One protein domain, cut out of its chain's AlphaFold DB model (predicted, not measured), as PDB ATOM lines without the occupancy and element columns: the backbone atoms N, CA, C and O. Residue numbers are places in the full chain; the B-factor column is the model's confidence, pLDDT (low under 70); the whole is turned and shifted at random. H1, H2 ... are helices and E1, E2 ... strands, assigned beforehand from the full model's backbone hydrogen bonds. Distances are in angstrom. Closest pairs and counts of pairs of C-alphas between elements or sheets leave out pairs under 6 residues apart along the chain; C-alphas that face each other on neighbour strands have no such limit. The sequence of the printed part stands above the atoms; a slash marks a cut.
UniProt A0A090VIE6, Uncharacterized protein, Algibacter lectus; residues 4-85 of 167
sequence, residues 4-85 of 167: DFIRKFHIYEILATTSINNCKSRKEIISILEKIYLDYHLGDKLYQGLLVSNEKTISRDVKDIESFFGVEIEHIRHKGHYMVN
ATOM      1  N   ASP A   4      44.156  27.508  -1.117       85.88
ATOM      2  CA  ASP A   4      45.327  26.972  -1.813       85.88
ATOM      3  C   ASP A   4      46.457  26.540  -0.876       85.88
ATOM      4  O   ASP A   4      47.181  25.594  -1.178       85.88
ATOM      5  N   PHE A   5      46.638  27.240   0.243       85.56
ATOM      6  CA  PHE A   5      47.679  26.919   1.215       85.56
ATOM      7  C   PHE A   5      47.308  25.680   2.039       85.56
ATOM      8  O   PHE A   5      48.163  24.849   2.326       85.56
ATOM      9  N   ILE A   6      46.019  25.505   2.334       88.56
ATOM     10  CA  ILE A   6      45.487  24.311   3.013       88.56
ATOM     11  C   ILE A   6      45.596  23.086   2.117       88.56
ATOM     12  O   ILE A   6      46.020  22.024   2.567       88.56
ATOM     13  N   ARG A   7      45.312  23.241   0.819       92.19
ATOM     14  CA  ARG A   7      45.563  22.175  -0.152       92.19
ATOM     15  C   ARG A   7      47.034  21.765  -0.170       92.19
ATOM     16  O   ARG A   7      47.321  20.577  -0.066       92.19
ATOM     17  N   LYS A   8      47.963  22.724  -0.247       90.62
ATOM     18  CA  LYS A   8      49.410  22.439  -0.203       90.62
ATOM     19  C   LYS A   8      49.817  21.697   1.071       90.62
ATOM     20  O   LYS A   8      50.583  20.743   0.996       90.62
ATOM     21  N   PHE A   9      49.272  22.096   2.218       88.56
ATOM     22  CA  PHE A   9      49.516  21.417   3.487       88.56
ATOM     23  C   PHE A   9      49.065  19.953   3.470       88.56
ATOM     24  O   PHE A   9      49.847  19.073   3.815       88.56
ATOM     25  N   HIS A  10      47.850  19.667   2.998       90.38
ATOM     26  CA  HIS A  10      47.378  18.283   2.914       90.38
ATOM     27  C   HIS A  10      48.123  17.459   1.861       90.38
ATOM     28  O   HIS A  10      48.378  16.282   2.091       90.38
ATOM     29  N   ILE A  11      48.535  18.057   0.736       91.88
ATOM     30  CA  ILE A  11      49.432  17.384  -0.218       91.88
ATOM     31  C   ILE A  11      50.735  16.994   0.488       91.88
ATOM     32  O   ILE A  11      51.180  15.858   0.343       91.88
ATOM     33  N   TYR A  12      51.319  17.892   1.282       88.69
ATOM     34  CA  TYR A  12      52.495  17.557   2.072       88.69
ATOM     35  C   TYR A  12      52.221  16.422   3.070       88.69
ATOM     36  O   TYR A  12      52.985  15.465   3.082       88.69
ATOM     37  N   GLU A  13      51.138  16.472   3.855       86.75
ATOM     38  CA  GLU A  13      50.802  15.394   4.804       86.75
ATOM     39  C   GLU A  13      50.661  14.034   4.099       86.75
ATOM     40  O   GLU A  13      51.140  13.023   4.610       86.75
ATOM     41  N   ILE A  14      50.063  13.999   2.901       89.56
ATOM     42  CA  ILE A  14      49.976  12.785   2.077       89.56
ATOM     43  C   ILE A  14      51.382  12.301   1.715       89.56
ATOM     44  O   ILE A  14      51.715  11.141   1.959       89.56
ATOM     45  N   LEU A  15      52.216  13.178   1.153       86.81
ATOM     46  CA  LEU A  15      53.544  12.812   0.662       86.81
ATOM     47  C   LEU A  15      54.526  12.474   1.792       86.81
ATOM     48  O   LEU A  15      55.372  11.604   1.617       86.81
ATOM     49  N   ALA A  16      54.386  13.075   2.969       82.50
ATOM     50  CA  ALA A  16      55.220  12.785   4.133       82.50
ATOM     51  C   ALA A  16      55.051  11.345   4.654       82.50
ATOM     52  O   ALA A  16      55.936  10.827   5.327       82.50
ATOM     53  N   THR A  17      53.937  10.680   4.321       80.00
ATOM     54  CA  THR A  17      53.687   9.263   4.663       80.00
ATOM     55  C   THR A  17      54.139   8.276   3.582       80.00
ATOM     56  O   THR A  17      53.987   7.061   3.734       80.00
ATOM     57  N   THR A  18      54.669   8.777   2.465       81.06
ATOM     58  CA  THR A  18      55.094   7.939   1.338       81.06
ATOM     59  C   THR A  18      56.505   7.394   1.532       81.06
ATOM     60  O   THR A  18      57.311   7.921   2.291       81.06
ATOM     61  N   SER A  19      56.797   6.302   0.834       75.06
ATOM     62  CA  SER A  19      58.118   5.678   0.774       75.06
ATOM     63  C   SER A  19      58.338   5.102  -0.623       75.06
ATOM     64  O   SER A  19      57.419   5.124  -1.447       75.06
ATOM     65  N   ILE A  20      59.519   4.536  -0.887       72.69
ATOM     66  CA  ILE A  20      59.874   3.934  -2.186       72.69
ATOM     67  C   ILE A  20      58.840   2.884  -2.630       72.69
ATOM     68  O   ILE A  20      58.568   2.728  -3.819       72.69
ATOM     69  N   ASN A  21      58.217   2.198  -1.669       75.56
ATOM     70  CA  ASN A  21      57.227   1.153  -1.924       75.56
ATOM     71  C   ASN A  21      55.779   1.680  -1.971       75.56
ATOM     72  O   ASN A  21      54.879   0.939  -2.351       75.56
ATOM     73  N   ASN A  22      55.540   2.936  -1.578       82.06
ATOM     74  CA  ASN A  22      54.210   3.546  -1.461       82.06
ATOM     75  C   ASN A  22      54.212   5.000  -1.964       82.06
ATOM     76  O   ASN A  22      53.722   5.911  -1.294       82.06
ATOM     77  N   CYS A  23      54.807   5.241  -3.131       83.25
ATOM     78  CA  CYS A  23      54.739   6.549  -3.775       83.25
ATOM     79  C   CYS A  23      53.308   6.818  -4.264       83.25
ATOM     80  O   CYS A  23      52.568   5.879  -4.557       83.25
ATOM     81  N   LYS A  24      52.921   8.091  -4.400       87.69
ATOM     82  CA  LYS A  24      51.571   8.466  -4.861       87.69
ATOM     83  C   LYS A  24      51.608   9.172  -6.204       87.69
ATOM     84  O   LYS A  24      52.364  10.123  -6.396       87.69
ATOM     85  N   SER A  25      50.771   8.723  -7.131       89.75
ATOM     86  CA  SER A  25      50.503   9.412  -8.392       89.75
ATOM     87  C   SER A  25      49.662  10.676  -8.180       89.75
ATOM     88  O   SER A  25      48.968  10.830  -7.174       89.75
ATOM     89  N   ARG A  26      49.652  11.580  -9.171       89.94
ATOM     90  CA  ARG A  26      48.796  12.787  -9.142       89.94
ATOM     91  C   ARG A  26      47.318  12.454  -8.933       89.94
ATOM     92  O   ARG A  26      46.647  13.136  -8.169       89.94
ATOM     93  N   LYS A  27      46.824  11.412  -9.606       90.06
ATOM     94  CA  LYS A  27      45.419  10.991  -9.524       90.06
ATOM     95  C   LYS A  27      45.063  10.468  -8.137       90.06
ATOM     96  O   LYS A  27      43.996  10.793  -7.628       90.06
ATOM     97  N   GLU A  28      45.965   9.716  -7.508       92.06
ATOM     98  CA  GLU A  28      45.773   9.273  -6.125       92.06
ATOM     99  C   GLU A  28      45.751  10.453  -5.160       92.06
ATOM    100  O   GLU A  28      44.874  10.506  -4.308       92.06
ATOM    101  N   ILE A  29      46.659  11.423  -5.317       93.19
ATOM    102  CA  ILE A  29      46.666  12.634  -4.484       93.19
ATOM    103  C   ILE A  29      45.328  13.369  -4.615       93.19
ATOM    104  O   ILE A  29      44.714  13.676  -3.600       93.19
ATOM    105  N   ILE A  30      44.839  13.595  -5.841       94.06
ATOM    106  CA  ILE A  30      43.541  14.250  -6.083       94.06
ATOM    107  C   ILE A  30      42.408  13.472  -5.407       94.06
ATOM    108  O   ILE A  30      41.643  14.055  -4.645       94.06
ATOM    109  N   SER A  31      42.350  12.151  -5.605       94.75
ATOM    110  CA  SER A  31      41.313  11.312  -4.998       94.75
ATOM    111  C   SER A  31      41.355  11.338  -3.466       94.75
ATOM    112  O   SER A  31      40.309  11.350  -2.819       94.75
ATOM    113  N   ILE A  32      42.549  11.376  -2.864       94.75
ATOM    114  CA  ILE A  32      42.697  11.492  -1.410       94.75
ATOM    115  C   ILE A  32      42.219  12.870  -0.932       94.75
ATOM    116  O   ILE A  32      41.495  12.935   0.057       94.75
ATOM    117  N   LEU A  33      42.565  13.961  -1.626       94.75
ATOM    118  CA  LEU A  33      42.108  15.313  -1.273       94.75
ATOM    119  C   LEU A  33      40.579  15.439  -1.353       94.75
ATOM    120  O   LEU A  33      39.963  16.019  -0.459       94.75
ATOM    121  N   GLU A  34      39.968  14.864  -2.390       95.00
ATOM    122  CA  GLU A  34      38.511  14.803  -2.535       95.00
ATOM    123  C   GLU A  34      37.867  14.028  -1.383       95.00
ATOM    124  O   GLU A  34      36.917  14.521  -0.776       95.00
ATOM    125  N   LYS A  35      38.414  12.860  -1.020       94.31
ATOM    126  CA  LYS A  35      37.932  12.080   0.130       94.31
ATOM    127  C   LYS A  35      38.057  12.842   1.443       94.31
ATOM    128  O   LYS A  35      37.093  12.886   2.193       94.31
ATOM    129  N   ILE A  36      39.191  13.500   1.699       91.62
ATOM    130  CA  ILE A  36      39.386  14.321   2.906       91.62
ATOM    131  C   ILE A  36      38.283  15.378   3.020       91.62
ATOM    132  O   ILE A  36      37.709  15.561   4.093       91.62
ATOM    133  N   TYR A  37      37.957  16.055   1.914       92.81
ATOM    134  CA  TYR A  37      36.875  17.031   1.908       92.81
ATOM    135  C   TYR A  37      35.513  16.382   2.179       92.81
ATOM    136  O   TYR A  37      34.790  16.840   3.060       92.81
ATOM    137  N   LEU A  38      35.167  15.326   1.441       92.12
ATOM    138  CA  LEU A  38      33.853  14.683   1.527       92.12
ATOM    139  C   LEU A  38      33.603  14.025   2.891       92.12
ATOM    140  O   LEU A  38      32.497  14.138   3.416       92.12
ATOM    141  N   ASP A  39      34.618  13.387   3.471       89.44
ATOM    142  CA  ASP A  39      34.484  12.607   4.702       89.44
ATOM    143  C   ASP A  39      34.530  13.484   5.965       89.44
ATOM    144  O   ASP A  39      33.865  13.165   6.952       89.44
ATOM    145  N   TYR A  40      35.300  14.585   5.952       83.00
ATOM    146  CA  TYR A  40      35.621  15.342   7.175       83.00
ATOM    147  C   TYR A  40      35.308  16.841   7.125       83.00
ATOM    148  O   TYR A  40      35.202  17.477   8.177       83.00
ATOM    149  N   HIS A  41      35.169  17.435   5.936       87.12
ATOM    150  CA  HIS A  41      35.072  18.892   5.777       87.12
ATOM    151  C   HIS A  41      33.947  19.334   4.835       87.12
ATOM    152  O   HIS A  41      33.978  20.445   4.298       87.12
ATOM    153  N   LEU A  42      32.941  18.479   4.636       88.38
ATOM    154  CA  LEU A  42      31.840  18.751   3.725       88.38
ATOM    155  C   LEU A  42      31.117  20.045   4.128       88.38
ATOM    156  O   LEU A  42      30.570  20.157   5.222       88.38
ATOM    157  N   GLY A  43      31.112  21.025   3.223       86.31
ATOM    158  CA  GLY A  43      30.473  22.327   3.436       86.31
ATOM    159  C   GLY A  43      31.368  23.391   4.079       86.31
ATOM    160  O   GLY A  43      30.973  24.559   4.116       86.31
ATOM    161  N   ASP A  44      32.585  23.051   4.517       86.69
ATOM    162  CA  ASP A  44      33.528  24.034   5.048       86.69
ATOM    163  C   ASP A  44      34.237  24.782   3.906       86.69
ATOM    164  O   ASP A  44      35.048  24.228   3.155       86.69
ATOM    165  N   LYS A  45      33.952  26.085   3.791       87.19
ATOM    166  CA  LYS A  45      34.537  26.982   2.780       87.19
ATOM    167  C   LYS A  45      36.063  27.004   2.820       87.19
ATOM    168  O   LYS A  45      36.692  27.208   1.785       87.19
ATOM    169  N   LEU A  46      36.654  26.785   3.993       85.75
ATOM    170  CA  LEU A  46      38.100  26.777   4.163       85.75
ATOM    171  C   LEU A  46      38.760  25.629   3.373       85.75
ATOM    172  O   LEU A  46      39.849  25.799   2.823       85.75
ATOM    173  N   TYR A  47      38.064  24.495   3.256       89.38
ATOM    174  CA  TYR A  47      38.556  23.268   2.625       89.38
ATOM    175  C   TYR A  47      38.072  23.079   1.183       89.38
ATOM    176  O   TYR A  47      38.517  22.154   0.509       89.38
ATOM    177  N   GLN A  48      37.233  23.969   0.645       89.44
ATOM    178  CA  GLN A  48      36.793  23.888  -0.759       89.44
ATOM    179  C   GLN A  48      37.961  23.906  -1.756       89.44
ATOM    180  O   GLN A  48      37.863  23.335  -2.842       89.44
ATOM    181  N   GLY A  49      39.097  24.499  -1.372       88.12
ATOM    182  CA  GLY A  49      40.326  24.475  -2.163       88.12
ATOM    183  C   GLY A  49      40.838  23.064  -2.471       88.12
ATOM    184  O   GLY A  49      41.516  22.902  -3.482       88.12
ATOM    185  N   LEU A  50      40.489  22.050  -1.668       91.75
ATOM    186  CA  LEU A  50      40.860  20.649  -1.909       91.75
ATOM    187  C   LEU A  50      40.235  20.089  -3.192       91.75
ATOM    188  O   LEU A  50      40.884  19.312  -3.889       91.75
ATOM    189  N   LEU A  51      39.027  20.539  -3.545       90.56
ATOM    190  CA  LEU A  51      38.322  20.121  -4.762       90.56
ATOM    191  C   LEU A  51      38.870  20.793  -6.029       90.56
ATOM    192  O   LEU A  51      38.664  20.312  -7.139       90.56
ATOM    193  N   VAL A  52      39.596  21.905  -5.885       88.19
ATOM    194  CA  VAL A  52      40.195  22.643  -7.007       88.19
ATOM    195  C   VAL A  52      41.591  22.082  -7.307       88.19
ATOM    196  O   VAL A  52      42.604  22.779  -7.240       88.19
ATOM    197  N   SER A  53      41.643  20.786  -7.620       84.19
ATOM    198  CA  SER A  53      42.884  20.025  -7.786       84.19
ATOM    199  C   SER A  53      42.878  19.270  -9.113       84.19
ATOM    200  O   SER A  53      42.172  18.286  -9.275       84.19
ATOM    201  N   ASN A  54      43.690  19.710 -10.075       89.44
ATOM    202  CA  ASN A  54      43.987  18.941 -11.288       89.44
ATOM    203  C   ASN A  54      45.483  18.603 -11.347       89.44
ATOM    204  O   ASN A  54      46.278  19.129 -10.569       89.44
ATOM    205  N   GLU A  55      45.892  17.757 -12.292       87.31
ATOM    206  CA  GLU A  55      47.287  17.311 -12.389       87.31
ATOM    207  C   GLU A  55      48.300  18.466 -12.517       87.31
ATOM    208  O   GLU A  55      49.376  18.402 -11.916       87.31
ATOM    209  N   LYS A  56      47.956  19.544 -13.239       89.94
ATOM    210  CA  LYS A  56      48.812  20.739 -13.351       89.94
ATOM    211  C   LYS A  56      48.907  21.473 -12.016       89.94
ATOM    212  O   LYS A  56      50.002  21.872 -11.626       89.94
ATOM    213  N   THR A  57      47.784  21.614 -11.308       91.81
ATOM    214  CA  THR A  57      47.737  22.207  -9.965       91.81
ATOM    215  C   THR A  57      48.600  21.415  -8.994       91.81
ATOM    216  O   THR A  57      49.414  22.023  -8.313       91.81
ATOM    217  N   ILE A  58      48.504  20.079  -8.984       91.69
ATOM    218  CA  ILE A  58      49.340  19.227  -8.126       91.69
ATOM    219  C   ILE A  58      50.821  19.426  -8.448       91.69
ATOM    220  O   ILE A  58      51.617  19.638  -7.544       91.69
ATOM    221  N   SER A  59      51.208  19.423  -9.726       89.69
ATOM    222  CA  SER A  59      52.610  19.641 -10.102       89.69
ATOM    223  C   SER A  59      53.149  21.018  -9.714       89.69
ATOM    224  O   SER A  59      54.318  21.120  -9.352       89.69
ATOM    225  N   ARG A  60      52.330  22.072  -9.786       91.44
ATOM    226  CA  ARG A  60      52.704  23.403  -9.292       91.44
ATOM    227  C   ARG A  60      52.815  23.403  -7.769       91.44
ATOM    228  O   ARG A  60      53.827  23.831  -7.234       91.44
ATOM    229  N   ASP A  61      51.791  22.895  -7.093       92.50
ATOM    230  CA  ASP A  61      51.698  22.909  -5.638       92.50
ATOM    231  C   ASP A  61      52.813  22.065  -4.997       92.50
ATOM    232  O   ASP A  61      53.325  22.459  -3.961       92.50
ATOM    233  N   VAL A  62      53.263  20.975  -5.631       90.19
ATOM    234  CA  VAL A  62      54.447  20.204  -5.203       90.19
ATOM    235  C   VAL A  62      55.712  21.065  -5.199       90.19
ATOM    236  O   VAL A  62      56.417  21.077  -4.198       90.19
ATOM    237  N   LYS A  63      55.976  21.841  -6.257       89.06
ATOM    238  CA  LYS A  63      57.139  22.749  -6.296       89.06
ATOM    239  C   LYS A  63      57.048  23.845  -5.241       89.06
ATOM    240  O   LYS A  63      58.033  24.185  -4.591       89.06
ATOM    241  N   ASP A  64      55.847  24.391  -5.061       89.62
ATOM    242  CA  ASP A  64      55.588  25.377  -4.016       89.62
ATOM    243  C   ASP A  64      55.855  24.769  -2.629       89.62
ATOM    244  O   ASP A  64      56.426  25.429  -1.768       89.62
ATOM    245  N   ILE A  65      55.470  23.506  -2.409       87.75
ATOM    246  CA  ILE A  65      55.696  22.788  -1.150       87.75
ATOM    247  C   ILE A  65      57.190  22.631  -0.867       87.75
ATOM    248  O   ILE A  65      57.609  22.899   0.257       87.75
ATOM    249  N   GLU A  66      57.996  22.264  -1.866       85.50
ATOM    250  CA  GLU A  66      59.453  22.176  -1.705       85.50
ATOM    251  C   GLU A  66      60.034  23.505  -1.205       85.50
ATOM    252  O   GLU A  66      60.804  23.535  -0.245       85.50
ATOM    253  N   SER A  67      59.585  24.623  -1.784       83.50
ATOM    254  CA  SER A  67      60.036  25.959  -1.386       83.50
ATOM    255  C   SER A  67      59.493  26.417  -0.028       83.50
ATOM    256  O   SER A  67      60.217  27.083   0.708       83.50
ATOM    257  N   PHE A  68      58.224  26.148   0.290       78.81
ATOM    258  CA  PHE A  68      57.575  26.669   1.501       78.81
ATOM    259  C   PHE A  68      57.859  25.841   2.745       78.81
ATOM    260  O   PHE A  68      57.911  26.390   3.846       78.81
ATOM    261  N   PHE A  69      57.995  24.531   2.578       73.94
ATOM    262  CA  PHE A  69      58.203  23.591   3.672       73.94
ATOM    263  C   PHE A  69      59.644  23.079   3.727       73.94
ATOM    264  O   PHE A  69      59.994  22.388   4.682       73.94
ATOM    265  N   GLY A  70      60.490  23.445   2.756       73.56
ATOM    266  CA  GLY A  70      61.913  23.106   2.750       73.56
ATOM    267  C   GLY A  70      62.156  21.607   2.703       73.56
ATOM    268  O   GLY A  70      63.040  21.105   3.395       73.56
ATOM    269  N   VAL A  71      61.319  20.908   1.943       77.19
ATOM    270  CA  VAL A  71      61.353  19.456   1.776       77.19
ATOM    271  C   VAL A  71      61.768  19.138   0.355       77.19
ATOM    272  O   VAL A  71      61.395  19.846  -0.574       77.19
ATOM    273  N   GLU A  72      62.531  18.073   0.177       81.25
ATOM    274  CA  GLU A  72      62.862  17.575  -1.155       81.25
ATOM    275  C   GLU A  72      61.817  16.537  -1.579       81.25
ATOM    276  O   GLU A  72      61.587  15.558  -0.861       81.25
ATOM    277  N   ILE A  73      61.160  16.750  -2.725       82.94
ATOM    278  CA  ILE A  73      60.149  15.829  -3.252       82.94
ATOM    279  C   ILE A  73      60.693  15.169  -4.517       82.94
ATOM    280  O   ILE A  73      60.783  15.761  -5.590       82.94
ATOM    281  N   GLU A  74      60.996  13.881  -4.414       82.94
ATOM    282  CA  GLU A  74      61.428  13.087  -5.547       82.94
ATOM    283  C   GLU A  74      60.246  12.795  -6.479       82.94
ATOM    284  O   GLU A  74      59.201  12.278  -6.070       82.94
ATOM    285  N   HIS A  75      60.417  13.109  -7.765       81.25
ATOM    286  CA  HIS A  75      59.450  12.788  -8.811       81.25
ATOM    287  C   HIS A  75      59.953  11.626  -9.674       81.25
ATOM    288  O   HIS A  75      60.819  11.787 -10.541       81.25
ATOM    289  N   ILE A  76      59.339  10.455  -9.498       79.50
ATOM    290  CA  ILE A  76      59.656   9.239 -10.250       79.50
ATOM    291  C   ILE A  76      59.029   9.347 -11.644       79.50
ATOM    292  O   ILE A  76      57.877   8.962 -11.870       79.50
ATOM    293  N   ARG A  77      59.798   9.883 -12.601       69.38
ATOM    294  CA  ARG A  77      59.331  10.259 -13.951       69.38
ATOM    295  C   ARG A  77      58.620   9.138 -14.711       69.38
ATOM    296  O   ARG A  77      57.638   9.413 -15.390       69.38
ATOM    297  N   HIS A  78      59.067   7.890 -14.571       65.75
ATOM    298  CA  HIS A  78      58.489   6.749 -15.295       65.75
ATOM    299  C   HIS A  78      57.122   6.306 -14.764       65.75
ATOM    300  O   HIS A  78      56.383   5.634 -15.475       65.75
ATOM    301  N   LYS A  79      56.776   6.686 -13.531       62.94
ATOM    302  CA  LYS A  79      55.481   6.369 -12.922       62.94
ATOM    303  C   LYS A  79      54.624   7.622 -12.700       62.94
ATOM    304  O   LYS A  79      53.424   7.508 -12.494       62.94
ATOM    305  N   GLY A  80      55.201   8.825 -12.738       68.69
ATOM    306  CA  GLY A  80      54.500  10.070 -12.396       68.69
ATOM    307  C   GLY A  80      54.109  10.143 -10.917       68.69
ATOM    308  O   GLY A  80      53.068  10.713 -10.587       68.69
ATOM    309  N   HIS A  81      54.896   9.492 -10.054       81.44
ATOM    310  CA  HIS A  81      54.655   9.414  -8.612       81.44
ATOM    311  C   HIS A  81      55.607  10.336  -7.852       81.44
ATOM    312  O   HIS A  81      56.713  10.610  -8.325       81.44
ATOM    313  N   TYR A  82      55.170  10.779  -6.677       81.06
ATOM    314  CA  TYR A  82      55.942  11.624  -5.774       81.06
ATOM    315  C   TYR A  82      56.245  10.908  -4.462       81.06
ATOM    316  O   TYR A  82      55.434  10.102  -3.987       81.06
ATOM    317  N   MET A  83      57.394  11.245  -3.884       80.12
ATOM    318  CA  MET A  83      57.813  10.829  -2.551       80.12
ATOM    319  C   MET A  83      58.636  11.933  -1.887       80.12
ATOM    320  O   MET A  83      59.436  12.579  -2.552       80.12
ATOM    321  N   VAL A  84      58.465  12.150  -0.584       76.12
ATOM    322  CA  VAL A  84      59.366  13.033   0.175       76.12
ATOM    323  C   VAL A  84      60.673  12.284   0.437       76.12
ATOM    324  O   VAL A  84      60.662  11.219   1.054       76.12
ATOM    325  N   ASN A  85      61.801  12.831  -0.017       69.88
ATOM    326  CA  ASN A  85      63.115  12.359   0.409       69.88
ATOM    327  C   ASN A  85      63.283  12.725   1.891       69.88
ATOM    328  O   ASN A  85      62.819  13.799   2.283       69.88
TER     329      ASN A  85
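This is residues 4 to 85 of the 167 residues of an uncharacterized protein of Algibacter lectus (UniProt A0A090VIE6). H1 is the core, with H2 and H4 packed crosswise on it and the short H3 packed on its residues 4 to 7, and the small antiparallel hairpin E1 and E2 caps one end. You see 82 residues with four named helices, then two strands: mostly helix, compact, radius of gyration of the C-alphas 12.1 A. The outline is elongated, 36 by 23 by 21 A.

Find C-alpha 4 at (45.327, 26.972, -1.813); from there H1 runs 18.3 A to residue 16. Next come H2, residues 26 to 40, 21.1 A; H3, 48 to 51; H4, 55 to 69, 20.4 A; E1, 73 to 76; and E2, 81 to 84, ending at (59.366, 13.033, 0.175).

H1 touches H4 about perpendicular, at 81 degrees; their closest C-alphas, Lys 8 and Asp 61, are 5.9 A apart. In the hairpin, look for N 74 and O 83, 2.8 A. Every O i to N i+4 pair is within hydrogen-bond range in H1 and H2, 10 of 11 in H4; H3 is too short.

The printed part has no cut and no long link. Residues 77 to 80 and 85 have pLDDT under 70.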